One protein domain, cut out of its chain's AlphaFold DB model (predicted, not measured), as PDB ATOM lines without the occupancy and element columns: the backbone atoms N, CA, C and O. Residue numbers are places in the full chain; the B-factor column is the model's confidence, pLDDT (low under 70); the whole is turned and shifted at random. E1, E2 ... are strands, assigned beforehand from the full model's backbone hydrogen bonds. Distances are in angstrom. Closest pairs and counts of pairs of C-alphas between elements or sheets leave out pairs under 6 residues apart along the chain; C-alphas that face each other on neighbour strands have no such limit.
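AT A GLANCE: This is residues 5 to 120 of the 158 residues of a protein of Spiroplasma kunkelii CR2-3x (UniProt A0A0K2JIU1). This is a long, thin rod made of two small, strongly twisted antiparallel sheets set end to end: E2, E4, E7 and E8 form one half, E1, E5, E6 and E9 the other. E8 runs on almost straight into E9 and joins the halves, while the curled first sheet has E3 near the far end of its half. The printed part has 116 residues, no named helix and nine named strands, E1 to E9 in chain order; the sheet orders are E2 - E4 - E7 - E8 and E1 - E5 - E6 - E9, and the class is all strand. It is extended, with a radius of gyration of the C-alphas of 21.2 A and spans of 70 by 27 by 19 A.

HOW THE PARTS SIT: Look first at E7, residues 88 to 96, and E8, residues 100 to 108, an antiparallel hairpin at 161 degrees: N 91 and O 105 are within hydrogen-bond range at 2.8 A. On the other side of E7 is E4, residues 38 to 46, antiparallel to it, with N 43 and O 90 at 2.8 A. The pairing of E4 is staggered: its residues 38 to 44 pair with E7, its residues 44 to 46 with E2, residues 20 to 22, where N 21 and O 45 are 3.0 A apart. E2 runs on into E3, residues 25 to 29, at 59 degrees; E3 pairs with no named strand, and its closest C-alpha to E4 is that of Arg 26, 7.5 A from that of Ile 43. E8 runs on at 5 degrees into E9, residues 111 to 118, antiparallel to E6, residues 68 to 75, with N 75 and O 111 at 2.7 A. E6 forms a hairpin with E5, residues 56 to 60, where N 58 and O 70 are 2.8 A apart. The edge strand E1, residues 7 to 11, is antiparallel to E5, with N 8 and O 59 at 2.8 A.

IN THESE COORDINATES: Find C-alpha 7 at (-9.228, 107.866, 57.467), where E1 begins. E4 measures 22.6 A from first to last C-alpha, E6 22.0 A, E7 26.6 A and E8 25.9 A. E9 runs 23.4 A to C-alpha 118 at (-7.675, 110.393, 70.854).

THE WHOLE: The two C-alphas farthest apart are those of Leu 64 and Asn 98, at 70.8 A. The printed part has no cut; look for its long link at residues 76 to 87, between E6 and E7. Mean pLDDT of the printed part is 80.3, and 17 residues are under 70, among them residues 63 to 66 and 81 to 86.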
ATOM      1  N   SER A   5     -10.894 112.798  55.024       65.50
ATOM      2  CA  SER A   5     -10.616 112.244  53.691       65.50
ATOM      3  C   SER A   5      -9.566 111.131  53.694       65.50
ATOM      4  O   SER A   5      -9.504 110.367  52.739       65.50
ATOM      5  N   ASN A   6      -8.735 111.049  54.741       73.06
ATOM      6  CA  ASN A   6      -7.601 110.127  54.820       73.06
ATOM      7  C   ASN A   6      -7.745 109.141  55.993       73.06
ATOM      8  O   ASN A   6      -6.738 108.625  56.489       73.06
ATOM      9  N   ILE A   7      -8.973 108.914  56.477       80.75
ATOM     10  CA  ILE A   7      -9.228 107.866  57.467       80.75
ATOM     11  C   ILE A   7      -9.314 106.509  56.782       80.75
ATOM     12  O   ILE A   7      -9.783 106.381  55.653       80.75
ATOM     13  N   THR A   8      -8.874 105.476  57.479       86.88
ATOM     14  CA  THR A   8      -8.926 104.099  57.004       86.88
ATOM     15  C   THR A   8      -9.816 103.290  57.931       86.88
ATOM     16  O   THR A   8      -9.695 103.384  59.154       86.88
ATOM     17  N   LEU A   9     -10.726 102.514  57.341       88.81
ATOM     18  CA  LEU A   9     -11.557 101.565  58.070       88.81
ATOM     19  C   LEU A   9     -10.657 100.504  58.710       88.81
ATOM     20  O   LEU A   9      -9.898  99.836  58.015       88.81
ATOM     21  N   GLN A  10     -10.751 100.374  60.027       90.44
ATOM     22  CA  GLN A  10     -10.016  99.389  60.814       90.44
ATOM     23  C   GLN A  10     -10.885  98.170  61.103       90.44
ATOM     24  O   GLN A  10     -10.444  97.037  60.945       90.44
ATOM     25  N   GLU A  11     -12.137  98.407  61.496       90.44
ATOM     26  CA  GLU A  11     -13.079  97.347  61.840       90.44
ATOM     27  C   GLU A  11     -14.474  97.698  61.333       90.44
ATOM     28  O   GLU A  11     -14.981  98.797  61.570       90.44
ATOM     29  N   SER A  12     -15.103  96.743  60.651       92.06
ATOM     30  CA  SER A  12     -16.505  96.840  60.264       92.06
ATOM     31  C   SER A  12     -17.403  96.414  61.419       92.06
ATOM     32  O   SER A  12     -17.228  95.337  61.993       92.06
ATOM     33  N   GLY A  13     -18.421  97.218  61.701       91.38
ATOM     34  CA  GLY A  13     -19.472  96.867  62.642       91.38
ATOM     35  C   GLY A  13     -20.271  95.644  62.181       91.38
ATOM     36  O   GLY A  13     -20.394  95.346  60.989       91.38
ATOM     37  N   ARG A  14     -20.856  94.927  63.143       92.62
ATOM     38  CA  ARG A  14     -21.739  93.784  62.878       92.62
ATOM     39  C   ARG A  14     -23.010  94.204  62.135       92.62
ATOM     40  O   ARG A  14     -23.509  95.319  62.278       92.62
ATOM     41  N   SER A  15     -23.599  93.255  61.404       90.69
ATOM     42  CA  SER A  15     -24.904  93.444  60.762       90.69
ATOM     43  C   SER A  15     -26.016  93.666  61.793       90.69
ATOM     44  O   SER A  15     -26.150  92.918  62.763       90.69
ATOM     45  N   GLN A  16     -26.852  94.674  61.546       90.19
ATOM     46  CA  GLN A  16     -28.011  95.013  62.367       90.19
ATOM     47  C   GLN A  16     -29.271  94.342  61.801       90.19
ATOM     48  O   GLN A  16     -30.038  94.947  61.054       90.19
ATOM     49  N   THR A  17     -29.481  93.067  62.141       88.75
ATOM     50  CA  THR A  17     -30.681  92.309  61.743       88.75
ATOM     51  C   THR A  17     -31.568  92.036  62.951       88.75
ATOM     52  O   THR A  17     -31.205  91.248  63.818       88.75
ATOM     53  N   ASP A  18     -32.751  92.652  62.975       86.06
ATOM     54  CA  ASP A  18     -33.716  92.536  64.071       86.06
ATOM     55  C   ASP A  18     -35.074  92.024  63.577       86.06
ATOM     56  O   ASP A  18     -35.490  92.288  62.440       86.06
ATOM     57  N   LYS A  19     -35.761  91.276  64.438       83.81
ATOM     58  CA  LYS A  19     -37.076  90.705  64.161       83.81
ATOM     59  C   LYS A  19     -38.156  91.703  64.554       83.81
ATOM     60  O   LYS A  19     -38.177  92.213  65.667       83.81
ATOM     61  N   VAL A  20     -39.077  91.945  63.628       78.94
ATOM     62  CA  VAL A  20     -40.327  92.652  63.915       78.94
ATOM     63  C   VAL A  20     -41.355  91.599  64.291       78.94
ATOM     64  O   VAL A  20     -41.736  90.792  63.443       78.94
ATOM     65  N   ASN A  21     -41.767  91.590  65.552       76.88
ATOM     66  CA  ASN A  21     -42.723  90.616  66.056       76.88
ATOM     67  C   ASN A  21     -44.123  91.215  65.985       76.88
ATOM     68  O   ASN A  21     -44.422  92.175  66.692       76.88
ATOM     69  N   PHE A  22     -44.953  90.654  65.108       73.44
ATOM     70  CA  PHE A  22     -46.366  90.995  65.012       73.44
ATOM     71  C   PHE A  22     -47.145  90.193  66.044       73.44
ATOM     72  O   PHE A  22     -46.952  88.984  66.172       73.44
ATOM     73  N   GLU A  23     -48.066  90.844  66.744       68.38
ATOM     74  CA  GLU A  23     -49.112  90.093  67.422       68.38
ATOM     75  C   GLU A  23     -50.046  89.497  66.364       68.38
ATOM     76  O   GLU A  23     -50.560  90.201  65.495       68.38
ATOM     77  N   ASN A  24     -50.259  88.181  66.425       62.34
ATOM     78  CA  ASN A  24     -50.997  87.433  65.400       62.34
ATOM     79  C   ASN A  24     -52.482  87.821  65.293       62.34
ATOM     80  O   ASN A  24     -53.150  87.399  64.349       62.34
ATOM     81  N   ILE A  25     -53.016  88.578  66.259       70.69
ATOM     82  CA  ILE A  25     -54.416  88.998  66.291       70.69
ATOM     83  C   ILE A  25     -54.497  90.478  66.667       70.69
ATOM     84  O   ILE A  25     -54.127  90.884  67.766       70.69
ATOM     85  N   ARG A  26     -55.068  91.278  65.763       74.56
ATOM     86  CA  ARG A  26     -55.526  92.644  66.037       74.56
ATOM     87  C   ARG A  26     -57.023  92.731  65.753       74.56
ATOM     88  O   ARG A  26     -57.483  92.271  64.708       74.56
ATOM     89  N   THR A  27     -57.763  93.293  66.707       75.81
ATOM     90  CA  THR A  27     -59.203  93.553  66.584       75.81
ATOM     91  C   THR A  27     -59.402  95.045  66.387       75.81
ATOM     92  O   THR A  27     -58.932  95.832  67.205       75.81
ATOM     93  N   LEU A  28     -60.092  95.414  65.312       77.44
ATOM     94  CA  LEU A  28     -60.556  96.776  65.069       77.44
ATOM     95  C   LEU A  28     -62.079  96.795  65.180       77.44
ATOM     96  O   LEU A  28     -62.747  95.900  64.651       77.44
ATOM     97  N   TYR A  29     -62.605  97.809  65.860       80.38
ATOM     98  CA  TYR A  29     -64.038  98.062  65.956       80.38
ATOM     99  C   TYR A  29     -64.426  99.162  64.965       80.38
ATOM    100  O   TYR A  29     -63.703 100.148  64.824       80.38
ATOM    101  N   THR A  30     -65.530  98.963  64.244       80.75
ATOM    102  CA  THR A  30     -65.968  99.831  63.136       80.75
ATOM    103  C   THR A  30     -66.394 101.229  63.582       80.75
ATOM    104  O   THR A  30     -66.220 102.178  62.830       80.75
ATOM    105  N   ASP A  31     -66.870 101.363  64.817       84.88
ATOM    106  CA  ASP A  31     -67.201 102.631  65.482       84.88
ATOM    107  C   ASP A  31     -65.999 103.582  65.638       84.88
ATOM    108  O   ASP A  31     -66.167 104.798  65.664       84.88
ATOM    109  N   ASN A  32     -64.779 103.042  65.696       80.81
ATOM    110  CA  ASN A  32     -63.535 103.803  65.808       80.81
ATOM    111  C   ASN A  32     -62.923 104.158  64.444       80.81
ATOM    112  O   ASN A  32     -61.813 104.688  64.385       80.81
ATOM    113  N   ILE A  33     -63.597 103.824  63.342       83.50
ATOM    114  CA  ILE A  33     -63.109 104.070  61.989       83.50
ATOM    115  C   ILE A  33     -63.973 105.160  61.370       83.50
ATOM    116  O   ILE A  33     -65.187 105.028  61.259       83.50
ATOM    117  N   THR A  34     -63.331 106.242  60.947       87.06
ATOM    118  CA  THR A  34     -64.000 107.401  60.348       87.06
ATOM    119  C   THR A  34     -63.545 107.587  58.905       87.06
ATOM    120  O   THR A  34     -62.759 106.797  58.378       87.06
ATOM    121  N   ASN A  35     -64.015 108.647  58.248       89.25
ATOM    122  CA  ASN A  35     -63.550 109.025  56.913       89.25
ATOM    123  C   ASN A  35     -62.108 109.576  56.924       89.25
ATOM    124  O   ASN A  35     -61.509 109.779  55.869       89.25
ATOM    125  N   GLU A  36     -61.535 109.806  58.108       90.38
ATOM    126  CA  GLU A  36     -60.146 110.218  58.288       90.38
ATOM    127  C   GLU A  36     -59.234 109.017  58.562       90.38
ATOM    128  O   GLU A  36     -59.659 107.997  59.107       90.38
ATOM    129  N   VAL A  37     -57.948 109.145  58.214       88.25
ATOM    130  CA  VAL A  37     -56.942 108.099  58.455       88.25
ATOM    131  C   VAL A  37     -56.686 107.941  59.948       88.25
ATOM    132  O   VAL A  37     -55.873 108.658  60.530       88.25
ATOM    133  N   GLN A  38     -57.311 106.931  60.548       85.50
ATOM    134  CA  GLN A  38     -57.043 106.546  61.927       85.50
ATOM    135  C   GLN A  38     -55.784 105.689  61.980       85.50
ATOM    136  O   GLN A  38     -55.640 104.739  61.209       85.50
ATOM    137  N   THR A  39     -54.857 106.031  62.874       84.12
ATOM    138  CA  THR A  39     -53.648 105.240  63.138       84.12
ATOM    139  C   THR A  39     -53.805 104.565  64.488       84.12
ATOM    140  O   THR A  39     -53.875 105.237  65.509       84.12
ATOM    141  N   PHE A  40     -53.855 103.240  64.485       80.38
ATOM    142  CA  PHE A  40     -53.931 102.442  65.701       80.38
ATOM    143  C   PHE A  40     -52.520 102.202  66.251       80.38
ATOM    144  O   PHE A  40     -51.564 102.171  65.470       80.38
ATOM    145  N   GLU A  41     -52.406 102.032  67.575       70.88
ATOM    146  CA  GLU A  41     -51.158 101.737  68.306       70.88
ATOM    147  C   GLU A  41     -50.265 100.698  67.593       70.88
ATOM    148  O   GLU A  41     -50.781  99.850  66.846       70.88
ATOM    149  N   PRO A  42     -48.931 100.716  67.809       68.81
ATOM    150  CA  PRO A  42     -48.017  99.853  67.078       68.81
ATOM    151  C   PRO A  42     -48.428  98.377  67.170       68.81
ATOM    152  O   PRO A  42     -48.577  97.781  68.240       68.81
ATOM    153  N   ILE A  43     -48.608  97.761  66.006       73.00
ATOM    154  CA  ILE A  43     -49.010  96.357  65.885       73.00
ATOM    155  C   ILE A  43     -47.827  95.392  65.956       73.00
ATOM    156  O   ILE A  43     -48.027  94.178  65.997       73.00
ATOM    157  N   ALA A  44     -46.606  95.926  65.946       74.19
ATOM    158  CA  ALA A  44     -45.393  95.146  66.064       74.19
ATOM    159  C   ALA A  44     -44.242  95.968  66.639       74.19
ATOM    160  O   ALA A  44     -44.080  97.148  66.314       74.19
ATOM    161  N   TYR A  45     -43.400  95.287  67.413       74.06
ATOM    162  CA  TYR A  45     -42.210  95.848  68.040       74.06
ATOM    163  C   TYR A  45     -40.972  95.036  67.668       74.06
ATOM    164  O   TYR A  45     -41.052  93.862  67.295       74.06
ATOM    165  N   THR A  46     -39.815  95.681  67.764       78.94
ATOM    166  CA  THR A  46     -38.510  95.027  67.657       78.94
ATOM    167  C   THR A  46     -37.976  94.685  69.041       78.94
ATOM    168  O   THR A  46     -38.119  95.485  69.968       78.94
ATOM    169  N   ASN A  47     -37.308  93.542  69.177       79.12
ATOM    170  CA  ASN A  47     -36.719  93.138  70.459       79.12
ATOM    171  C   ASN A  47     -35.402  93.867  70.754       79.12
ATOM    172  O   ASN A  47     -34.977  93.927  71.908       79.12
ATOM    173  N   GLY A  48     -34.781  94.451  69.730       83.38
ATOM    174  CA  GLY A  48     -33.432  94.974  69.811       83.38
ATOM    175  C   GLY A  48     -32.396  93.899  69.509       83.38
ATOM    176  O   GLY A  48     -32.659  92.693  69.514       83.38
ATOM    177  N   LEU A  49     -31.190  94.364  69.223       88.94
ATOM    178  CA  LEU A  49     -30.051  93.509  68.943       88.94
ATOM    179  C   LEU A  49     -29.433  92.973  70.238       88.94
ATOM    180  O   LEU A  49     -29.501  93.646  71.269       88.94
ATOM    181  N   PRO A  50     -28.795  91.788  70.197       89.69
ATOM    182  CA  PRO A  50     -27.959  91.325  71.299       89.69
ATOM    183  C   PRO A  50     -26.762  92.263  71.512       89.69
ATOM    184  O   PRO A  50     -26.449  93.102  70.670       89.69
ATOM    185  N   SER A  51     -26.067  92.110  72.640       88.62
ATOM    186  CA  SER A  51     -24.839  92.870  72.892       88.62
ATOM    187  C   SER A  51     -23.780  92.580  71.822       88.62
ATOM    188  O   SER A  51     -23.556  91.427  71.434       88.62
ATOM    189  N   GLY A  52     -23.126  93.628  71.320       89.06
ATOM    190  CA  GLY A  52     -22.119  93.502  70.273       89.06
ATOM    191  C   GLY A  52     -21.597  94.833  69.744       89.06
ATOM    192  O   GLY A  52     -22.130  95.899  70.046       89.06
ATOM    193  N   ASN A  53     -20.545  94.745  68.923       90.50
ATOM    194  CA  ASN A  53     -19.953  95.892  68.247       90.50
ATOM    195  C   ASN A  53     -20.658  96.140  66.901       90.50
ATOM    196  O   ASN A  53     -20.472  95.377  65.956       90.50
ATOM    197  N   TYR A  54     -21.500  97.172  66.825       92.00
ATOM    198  CA  TYR A  54     -22.258  97.541  65.614       92.00
ATOM    199  C   TYR A  54     -21.728  98.802  64.924       92.00
ATOM    200  O   TYR A  54     -22.237  99.188  63.872       92.00
ATOM    201  N   GLN A  55     -20.732  99.453  65.522       91.69
ATOM    202  CA  GLN A  55     -20.089 100.644  64.983       91.69
ATOM    203  C   GLN A  55     -18.898 100.251  64.112       91.69
ATOM    204  O   GLN A  55     -18.171  99.310  64.422       91.69
ATOM    205  N   ASN A  56     -18.701 100.994  63.032       90.88
ATOM    206  CA  ASN A  56     -17.466 100.942  62.269       90.88
ATOM    207  C   ASN A  56     -16.397 101.747  63.008       90.88
ATOM    208  O   ASN A  56     -16.682 102.846  63.496       90.88
ATOM    209  N   ILE A  57     -15.180 101.222  63.043       90.38
ATOM    210  CA  ILE A  57     -14.018 101.886  63.624       90.38
ATOM    211  C   ILE A  57     -13.113 102.332  62.488       90.38
ATOM    212  O   ILE A  57     -12.670 101.521  61.676       90.38
ATOM    213  N   TYR A  58     -12.808 103.619  62.452       87.81
ATOM    214  CA  TYR A  58     -11.864 104.221  61.523       87.81
ATOM    215  C   TYR A  58     -10.685 104.787  62.296       87.81
ATOM    216  O   TYR A  58     -10.828 105.169  63.457       87.81
ATOM    217  N   SER A  59      -9.536 104.905  61.647       85.38
ATOM    218  CA  SER A  59      -8.399 105.635  62.193       85.38
ATOM    219  C   SER A  59      -7.829 106.612  61.179       85.38
ATOM    220  O   SER A  59      -7.957 106.423  59.972       85.38
ATOM    221  N   THR A  60      -7.197 107.679  61.658       80.12
ATOM    222  CA  THR A  60      -6.380 108.539  60.792       80.12
ATOM    223  C   THR A  60      -5.068 107.851  60.448       80.12
ATOM    224  O   THR A  60      -4.434 107.294  61.342       80.12
ATOM    225  N   ASN A  61      -4.601 107.992  59.207       71.94
ATOM    226  CA  ASN A  61      -3.260 107.569  58.793       71.94
ATOM    227  C   ASN A  61      -2.181 108.504  59.360       71.94
ATOM    228  O   ASN A  61      -1.632 109.350  58.653       71.94
ATOM    229  N   LYS A  62      -1.915 108.386  60.661       70.00
ATOM    230  CA  LYS A  62      -0.858 109.105  61.371       70.00
ATOM    231  C   LYS A  62       0.180 108.128  61.944       70.00
ATOM    232  O   LYS A  62      -0.079 106.928  62.029       70.00
ATOM    233  N   PRO A  63       1.381 108.613  62.304       65.12
ATOM    234  CA  PRO A  63       2.377 107.791  62.981       65.12
ATOM    235  C   PRO A  63       1.830 107.182  64.282       65.12
ATOM    236  O   PRO A  63       0.976 107.767  64.958       65.12
ATOM    237  N   LEU A  64       2.347 106.003  64.642       58.47
ATOM    238  CA  LEU A  64       2.040 105.305  65.895       58.47
ATOM    239  C   LEU A  64       2.155 106.263  67.094       58.47
ATOM    240  O   LEU A  64       3.227 106.787  67.371       58.47
ATOM    241  N   GLY A  65       1.040 106.474  67.802       60.66
ATOM    242  CA  GLY A  65       0.954 107.375  68.964       60.66
ATOM    243  C   GLY A  65       0.074 108.611  68.752       60.66
ATOM    244  O   GLY A  65      -0.457 109.135  69.727       60.66
ATOM    245  N   GLU A  66      -0.182 109.007  67.503       68.88
ATOM    246  CA  GLU A  66      -1.042 110.155  67.155       68.88
ATOM    247  C   GLU A  66      -2.353 109.759  66.462       68.88
ATOM    248  O   GLU A  66      -3.088 110.612  65.956       68.88
ATOM    249  N   ASN A  67      -2.639 108.457  66.401       72.44
ATOM    250  CA  ASN A  67      -3.845 107.959  65.758       72.44
ATOM    251  C   ASN A  67      -5.082 108.397  66.531       72.44
ATOM    252  O   ASN A  67      -5.249 108.091  67.714       72.44
ATOM    253  N   ILE A  68      -5.968 109.067  65.810       78.62
ATOM    254  CA  ILE A  68      -7.341 109.279  66.224       78.62
ATOM    255  C   ILE A  68      -8.137 108.065  65.782       78.62
ATOM    256  O   ILE A  68      -7.992 107.638  64.634       78.62
ATOM    257  N   PHE A  69      -9.018 107.575  66.648       82.56
ATOM    258  CA  PHE A  69     -10.030 106.598  66.276       82.56
ATOM    259  C   PHE A  69     -11.405 107.258  66.220       82.56
ATOM    260  O   PHE A  69     -11.783 108.010  67.117       82.56
ATOM    261  N   PHE A  70     -12.162 106.954  65.175       83.81
ATOM    262  CA  PHE A  70     -13.545 107.378  65.020       83.81
ATOM    263  C   PHE A  70     -14.452 106.162  65.027       83.81
ATOM    264  O   PHE A  70     -14.248 105.223  64.262       83.81
ATOM    265  N   ASN A  71     -15.480 106.216  65.857       87.69
ATOM    266  CA  ASN A  71     -16.578 105.274  65.845       87.69
ATOM    267  C   ASN A  71     -17.746 105.907  65.099       87.69
ATOM    268  O   ASN A  71     -18.227 106.975  65.489       87.69
ATOM    269  N   PHE A  72     -18.211 105.250  64.043       87.25
ATOM    270  CA  PHE A  72     -19.416 105.646  63.327       87.25
ATOM    271  C   PHE A  72     -20.452 104.532  63.394       87.25
ATOM    272  O   PHE A  72     -20.221 103.410  62.938       87.25
ATOM    273  N   LEU A  73     -21.614 104.857  63.946       88.75
ATOM    274  CA  LEU A  73     -22.757 103.968  64.047       88.75
ATOM    275  C   LEU A  73     -23.937 104.581  63.299       88.75
ATOM    276  O   LEU A  73     -24.489 105.598  63.715       88.75
ATOM    277  N   LEU A  74     -24.367 103.908  62.234       88.00
ATOM    278  CA  LEU A  74     -25.682 104.132  61.646       88.00
ATOM    279  C   LEU A  74     -26.670 103.171  62.300       88.00
ATOM    280  O   LEU A  74     -26.788 102.012  61.902       88.00
ATOM    281  N   GLN A  75     -27.342 103.622  63.344       87.06
ATOM    282  CA  GLN A  75     -28.272 102.809  64.106       87.06
ATOM    283  C   GLN A  75     -29.632 102.744  63.407       87.06
ATOM    284  O   GLN A  75     -30.290 103.760  63.177       87.06
ATOM    285  N   ILE A  76     -30.054 101.523  63.082       84.88
ATOM    286  CA  ILE A  76     -31.284 101.247  62.317       84.88
ATOM    287  C   ILE A  76     -32.276 100.368  63.085       84.88
ATOM    288  O   ILE A  76     -33.357 100.060  62.578       84.88
ATOM    289  N   THR A  77     -31.886  99.943  64.287       85.75
ATOM    290  CA  THR A  77     -32.729  99.274  65.277       85.75
ATOM    291  C   THR A  77     -32.183  99.520  66.690       85.75
ATOM    292  O   THR A  77     -31.103 100.088  66.869       85.75
ATOM    293  N   LYS A  78     -32.925  99.098  67.712       85.88
ATOM    294  CA  LYS A  78     -32.528  99.219  69.116       85.88
ATOM    295  C   LYS A  78     -31.270  98.388  69.410       85.88
ATOM    296  O   LYS A  78     -31.214  97.208  69.071       85.88
ATOM    297  N   LEU A  79     -30.273  98.995  70.057       87.25
ATOM    298  CA  LEU A  79     -29.120  98.280  70.613       87.25
ATOM    299  C   LEU A  79     -29.452  97.721  72.000       87.25
ATOM    300  O   LEU A  79     -30.354  98.226  72.670       87.25
ATOM    301  N   SER A  80     -28.711  96.703  72.440       80.69
ATOM    302  CA  SER A  80     -29.048  95.912  73.629       80.69
ATOM    303  C   SER A  80     -29.235  96.732  74.918       80.69
ATOM    304  O   SER A  80     -29.978  96.295  75.792       80.69
ATOM    305  N   ASN A  81     -28.600  97.909  75.054       64.44
ATOM    306  CA  ASN A  81     -28.443  98.557  76.364       64.44
ATOM    307  C   ASN A  81     -28.733 100.075  76.424       64.44
ATOM    308  O   ASN A  81     -28.515 100.654  77.484       64.44
ATOM    309  N   THR A  82     -29.165 100.760  75.354       58.75
ATOM    310  CA  THR A  82     -28.999 102.238  75.325       58.75
ATOM    311  C   THR A  82     -30.155 103.093  74.830       58.75
ATOM    312  O   THR A  82     -30.193 104.261  75.202       58.75
ATOM    313  N   ASP A  83     -31.104 102.589  74.039       59.62
ATOM    314  CA  ASP A  83     -32.025 103.498  73.342       59.62
ATOM    315  C   ASP A  83     -33.486 103.304  73.759       59.62
ATOM    316  O   ASP A  83     -34.061 102.215  73.651       59.62
ATOM    317  N   LYS A  84     -34.078 104.405  74.240       61.44
ATOM    318  CA  LYS A  84     -35.530 104.586  74.398       61.44
ATOM    319  C   LYS A  84     -36.202 104.976  73.077       61.44
ATOM    320  O   LYS A  84     -37.428 105.004  73.009       61.44
ATOM    321  N   ASP A  85     -35.412 105.280  72.049       63.34
ATOM    322  CA  ASP A  85     -35.918 105.797  70.788       63.34
ATOM    323  C   ASP A  85     -36.699 104.736  70.011       63.34
ATOM    324  O   ASP A  85     -36.284 103.582  69.849       63.34
ATOM    325  N   LYS A  86     -37.846 105.161  69.481       65.94
ATOM    326  CA  LYS A  86     -38.678 104.386  68.560       65.94
ATOM    327  C   LYS A  86     -38.004 104.360  67.186       65.94
ATOM    328  O   LYS A  86     -38.304 105.155  66.298       65.94
ATOM    329  N   ILE A  87     -37.040 103.457  67.028       73.69
ATOM    330  CA  ILE A  87     -36.234 103.359  65.800       73.69
ATOM    331  C   ILE A  87     -37.028 102.699  64.666       73.69
ATOM    332  O   ILE A  87     -36.832 103.000  63.490       73.69
ATOM    333  N   LYS A  88     -37.979 101.824  65.000       72.88
ATOM    334  CA  LYS A  88     -38.852 101.193  64.017       72.88
ATOM    335  C   LYS A  88     -40.175 100.790  64.640       72.88
ATOM    336  O   LYS A  88     -40.198 100.088  65.646       72.88
ATOM    337  N   GLU A  89     -41.261 101.156  63.977       72.69
ATOM    338  CA  GLU A  89     -42.613 100.808  64.400       72.69
ATOM    339  C   GLU A  89     -43.455 100.426  63.190       72.69
ATOM    340  O   GLU A  89     -43.307 100.976  62.094       72.69
ATOM    341  N   THR A  90     -44.345  99.460  63.386       76.12
ATOM    342  CA  THR A  90     -45.352  99.108  62.386       76.12
ATOM    343  C   THR A  90     -46.717  99.435  62.950       76.12
ATOM    344  O   THR A  90     -47.055  98.985  64.039       76.12
ATOM    345  N   TYR A  91     -47.491 100.199  62.198       81.88
ATOM    346  CA  TYR A  91     -48.813 100.676  62.560       81.88
ATOM    347  C   TYR A  91     -49.851 100.102  61.607       81.88
ATOM    348  O   TYR A  91     -49.582  99.885  60.419       81.88
ATOM    349  N   LEU A  92     -51.059  99.913  62.122       83.50
ATOM    350  CA  LEU A  92     -52.233  99.668  61.300       83.50
ATOM    351  C   LEU A  92     -52.993 100.978  61.160       83.50
ATOM    352  O   LEU A  92     -53.175 101.700  62.136       83.50
ATOM    353  N   GLN A  93     -53.423 101.288  59.948       86.56
ATOM    354  CA  GLN A  93     -54.281 102.424  59.667       86.56
ATOM    355  C   GLN A  93     -55.565 101.930  59.011       86.56
ATOM    356  O   GLN A  93     -55.507 101.061  58.135       86.56
ATOM    357  N   ALA A  94     -56.708 102.478  59.409       86.31
ATOM    358  CA  ALA A  94     -57.991 102.188  58.777       86.31
ATOM    359  C   ALA A  94     -58.804 103.469  58.601       86.31
ATOM    360  O   ALA A  94     -58.686 104.390  59.406       86.31
ATOM    361  N   TYR A  95     -59.579 103.534  57.522       89.81
ATOM    362  CA  TYR A  95     -60.433 104.679  57.200       89.81
ATOM    363  C   TYR A  95     -61.520 104.294  56.199       89.81
ATOM    364  O   TYR A  95     -61.364 103.335  55.437       89.81
ATOM    365  N   TYR A  96     -62.604 105.061  56.188       84.75
ATOM    366  CA  TYR A  96     -63.688 104.936  55.227       84.75
ATOM    367  C   TYR A  96     -63.501 105.878  54.043       84.75
ATOM    368  O   TYR A  96     -63.108 107.034  54.167       84.75
ATOM    369  N   THR A  97     -63.814 105.349  52.868       83.06
ATOM    370  CA  THR A  97     -64.135 106.152  51.684       83.06
ATOM    371  C   THR A  97     -65.542 105.738  51.258       83.06
ATOM    372  O   THR A  97     -66.484 106.010  51.990       83.06
ATOM    373  N   ASN A  98     -65.669 104.969  50.174       86.31
ATOM    374  CA  ASN A  98     -66.887 104.220  49.842       86.31
ATOM    375  C   ASN A  98     -66.888 102.814  50.474       86.31
ATOM    376  O   ASN A  98     -67.943 102.281  50.790       86.31
ATOM    377  N   ASP A  99     -65.697 102.254  50.717       86.81
ATOM    378  CA  ASP A  99     -65.487 101.012  51.468       86.81
ATOM    379  C   ASP A  99     -64.484 101.250  52.602       86.81
ATOM    380  O   ASP A  99     -63.718 102.225  52.577       86.81
ATOM    381  N   LEU A 100     -64.418 100.303  53.540       84.62
ATOM    382  CA  LEU A 100     -63.344 100.241  54.526       84.62
ATOM    383  C   LEU A 100     -61.996 100.004  53.831       84.62
ATOM    384  O   LEU A 100     -61.807  99.011  53.124       84.62
ATOM    385  N   LYS A 101     -61.032 100.892  54.068       88.31
ATOM    386  CA  LYS A 101     -59.644 100.742  53.625       88.31
ATOM    387  C   LYS A 101     -58.762 100.388  54.813       88.31
ATOM    388  O   LYS A 101     -58.881 100.972  55.887       88.31
ATOM    389  N   LEU A 102     -57.847  99.448  54.594       85.62
ATOM    390  CA  LEU A 102     -56.856  99.019  55.572       85.62
ATOM    391  C   LEU A 102     -55.455  99.224  55.000       85.62
ATOM    392  O   LEU A 102     -55.160  98.794  53.886       85.62
ATOM    393  N   LYS A 103     -54.582  99.872  55.767       85.50
ATOM    394  CA  LYS A 103     -53.214 100.193  55.367       85.50
ATOM    395  C   LYS A 103     -52.248  99.813  56.479       85.50
ATOM    396  O   LYS A 103     -52.382 100.264  57.609       85.50
ATOM    397  N   ILE A 104     -51.233  99.023  56.148       79.94
ATOM    398  CA  ILE A 104     -50.100  98.786  57.046       79.94
ATOM    399  C   ILE A 104     -49.078  99.886  56.776       79.94
ATOM    400  O   ILE A 104     -48.545  99.991  55.670       79.94
ATOM    401  N   ARG A 105     -48.818 100.726  57.776       82.88
ATOM    402  CA  ARG A 105     -47.785 101.759  57.707       82.88
ATOM    403  C   ARG A 105     -46.570 101.282  58.473       82.88
ATOM    404  O   ARG A 105     -46.666 100.920  59.638       82.88
ATOM    405  N   ILE A 106     -45.411 101.361  57.841       77.81
ATOM    406  CA  ILE A 106     -44.150 101.116  58.522       77.81
ATOM    407  C   ILE A 106     -43.414 102.444  58.664       77.81
ATOM    408  O   ILE A 106     -43.184 103.129  57.670       77.81
ATOM    409  N   SER A 107     -43.069 102.807  59.899       78.00
ATOM    410  CA  SER A 107     -42.210 103.946  60.201       78.00
ATOM    411  C   SER A 107     -40.821 103.456  60.592       78.00
ATOM    412  O   SER A 107     -40.673 102.459  61.306       78.00
ATOM    413  N   LYS A 108     -39.796 104.154  60.111       77.00
ATOM    414  CA  LYS A 108     -38.402 103.860  60.421       77.00
ATOM    415  C   LYS A 108     -37.656 105.164  60.654       77.00
ATOM    416  O   LYS A 108     -37.615 106.013  59.769       77.00
ATOM    417  N   THR A 109     -37.036 105.263  61.816       80.88
ATOM    418  CA  THR A 109     -36.087 106.312  62.170       80.88
ATOM    419  C   THR A 109     -34.682 105.737  62.024       80.88
ATOM    420  O   THR A 109     -34.458 104.548  62.250       80.88
ATOM    421  N   ILE A 110     -33.729 106.557  61.604       82.06
ATOM    422  CA  ILE A 110     -32.320 106.174  61.503       82.06
ATOM    423  C   ILE A 110     -31.541 107.189  62.321       82.06
ATOM    424  O   ILE A 110     -31.759 108.390  62.173       82.06
ATOM    425  N   LEU A 111     -30.649 106.712  63.180       84.94
ATOM    426  CA  LEU A 111     -29.829 107.564  64.032       84.94
ATOM    427  C   LEU A 111     -28.371 107.411  63.617       84.94
ATOM    428  O   LEU A 111     -27.827 106.310  63.641       84.94
ATOM    429  N   ALA A 112     -27.735 108.513  63.238       85.44
ATOM    430  CA  ALA A 112     -26.307 108.543  62.963       85.44
ATOM    431  C   ALA A 112     -25.567 109.047  64.207       85.44
ATOM    432  O   ALA A 112     -25.828 110.150  64.684       85.44
ATOM    433  N   LYS A 113     -24.650 108.236  64.737       85.25
ATOM    434  CA  LYS A 113     -23.807 108.565  65.891       85.25
ATOM    435  C   LYS A 113     -22.346 108.537  65.442       85.25
ATOM    436  O   LYS A 113     -21.870 107.516  64.949       85.25
ATOM    437  N   LEU A 114     -21.647 109.657  65.603       83.44
ATOM    438  CA  LEU A 114     -20.218 109.792  65.325       83.44
ATOM    439  C   LEU A 114     -19.505 110.198  66.615       83.44
ATOM    440  O   LEU A 114     -19.859 111.210  67.215       83.44
ATOM    441  N   ALA A 115     -18.506 109.423  67.031       81.31
ATOM    442  CA  ALA A 115     -17.703 109.702  68.218       81.31
ATOM    443  C   ALA A 115     -16.211 109.568  67.897       81.31
ATOM    444  O   ALA A 115     -15.789 108.577  67.304       81.31
ATOM    445  N   GLY A 116     -15.410 110.555  68.293       77.06
ATOM    446  CA  GLY A 116     -13.953 110.518  68.184       77.06
ATOM    447  C   GLY A 116     -13.307 110.196  69.528       77.06
ATOM    448  O   GLY A 116     -13.782 110.641  70.569       77.06
ATOM    449  N   THR A 117     -12.217 109.438  69.509       73.06
ATOM    450  CA  THR A 117     -11.324 109.267  70.657       73.06
ATOM    451  C   THR A 117      -9.876 109.457  70.221       73.06
ATOM    452  O   THR A 117      -9.466 109.031  69.138       73.06
ATOM    453  N   SER A 118      -9.095 110.126  71.066       68.88
ATOM    454  CA  SER A 118      -7.675 110.393  70.854       68.88
ATOM    455  C   SER A 118      -6.900 110.041  72.110       68.88
ATOM    456  O   SER A 118      -7.362 110.276  73.225       68.88
ATOM    457  N   LYS A 119      -5.684 109.514  71.934       62.62
ATOM    458  CA  LYS A 119      -4.734 109.333  73.042       62.62
ATOM    459  C   LYS A 119      -4.152 110.657  73.544       62.62
ATOM    460  O   LYS A 119      -3.617 110.709  74.644       62.62
ATOM    461  N   THR A 120      -4.240 111.715  72.746       60.91
ATOM    462  CA  THR A 120      -3.780 113.064  73.089       60.91
ATOM    463  C   THR A 120      -4.996 113.955  73.348       60.91
ATOM    464  O   THR A 120      -5.979 113.873  72.613       60.91
TER     465      THR A 120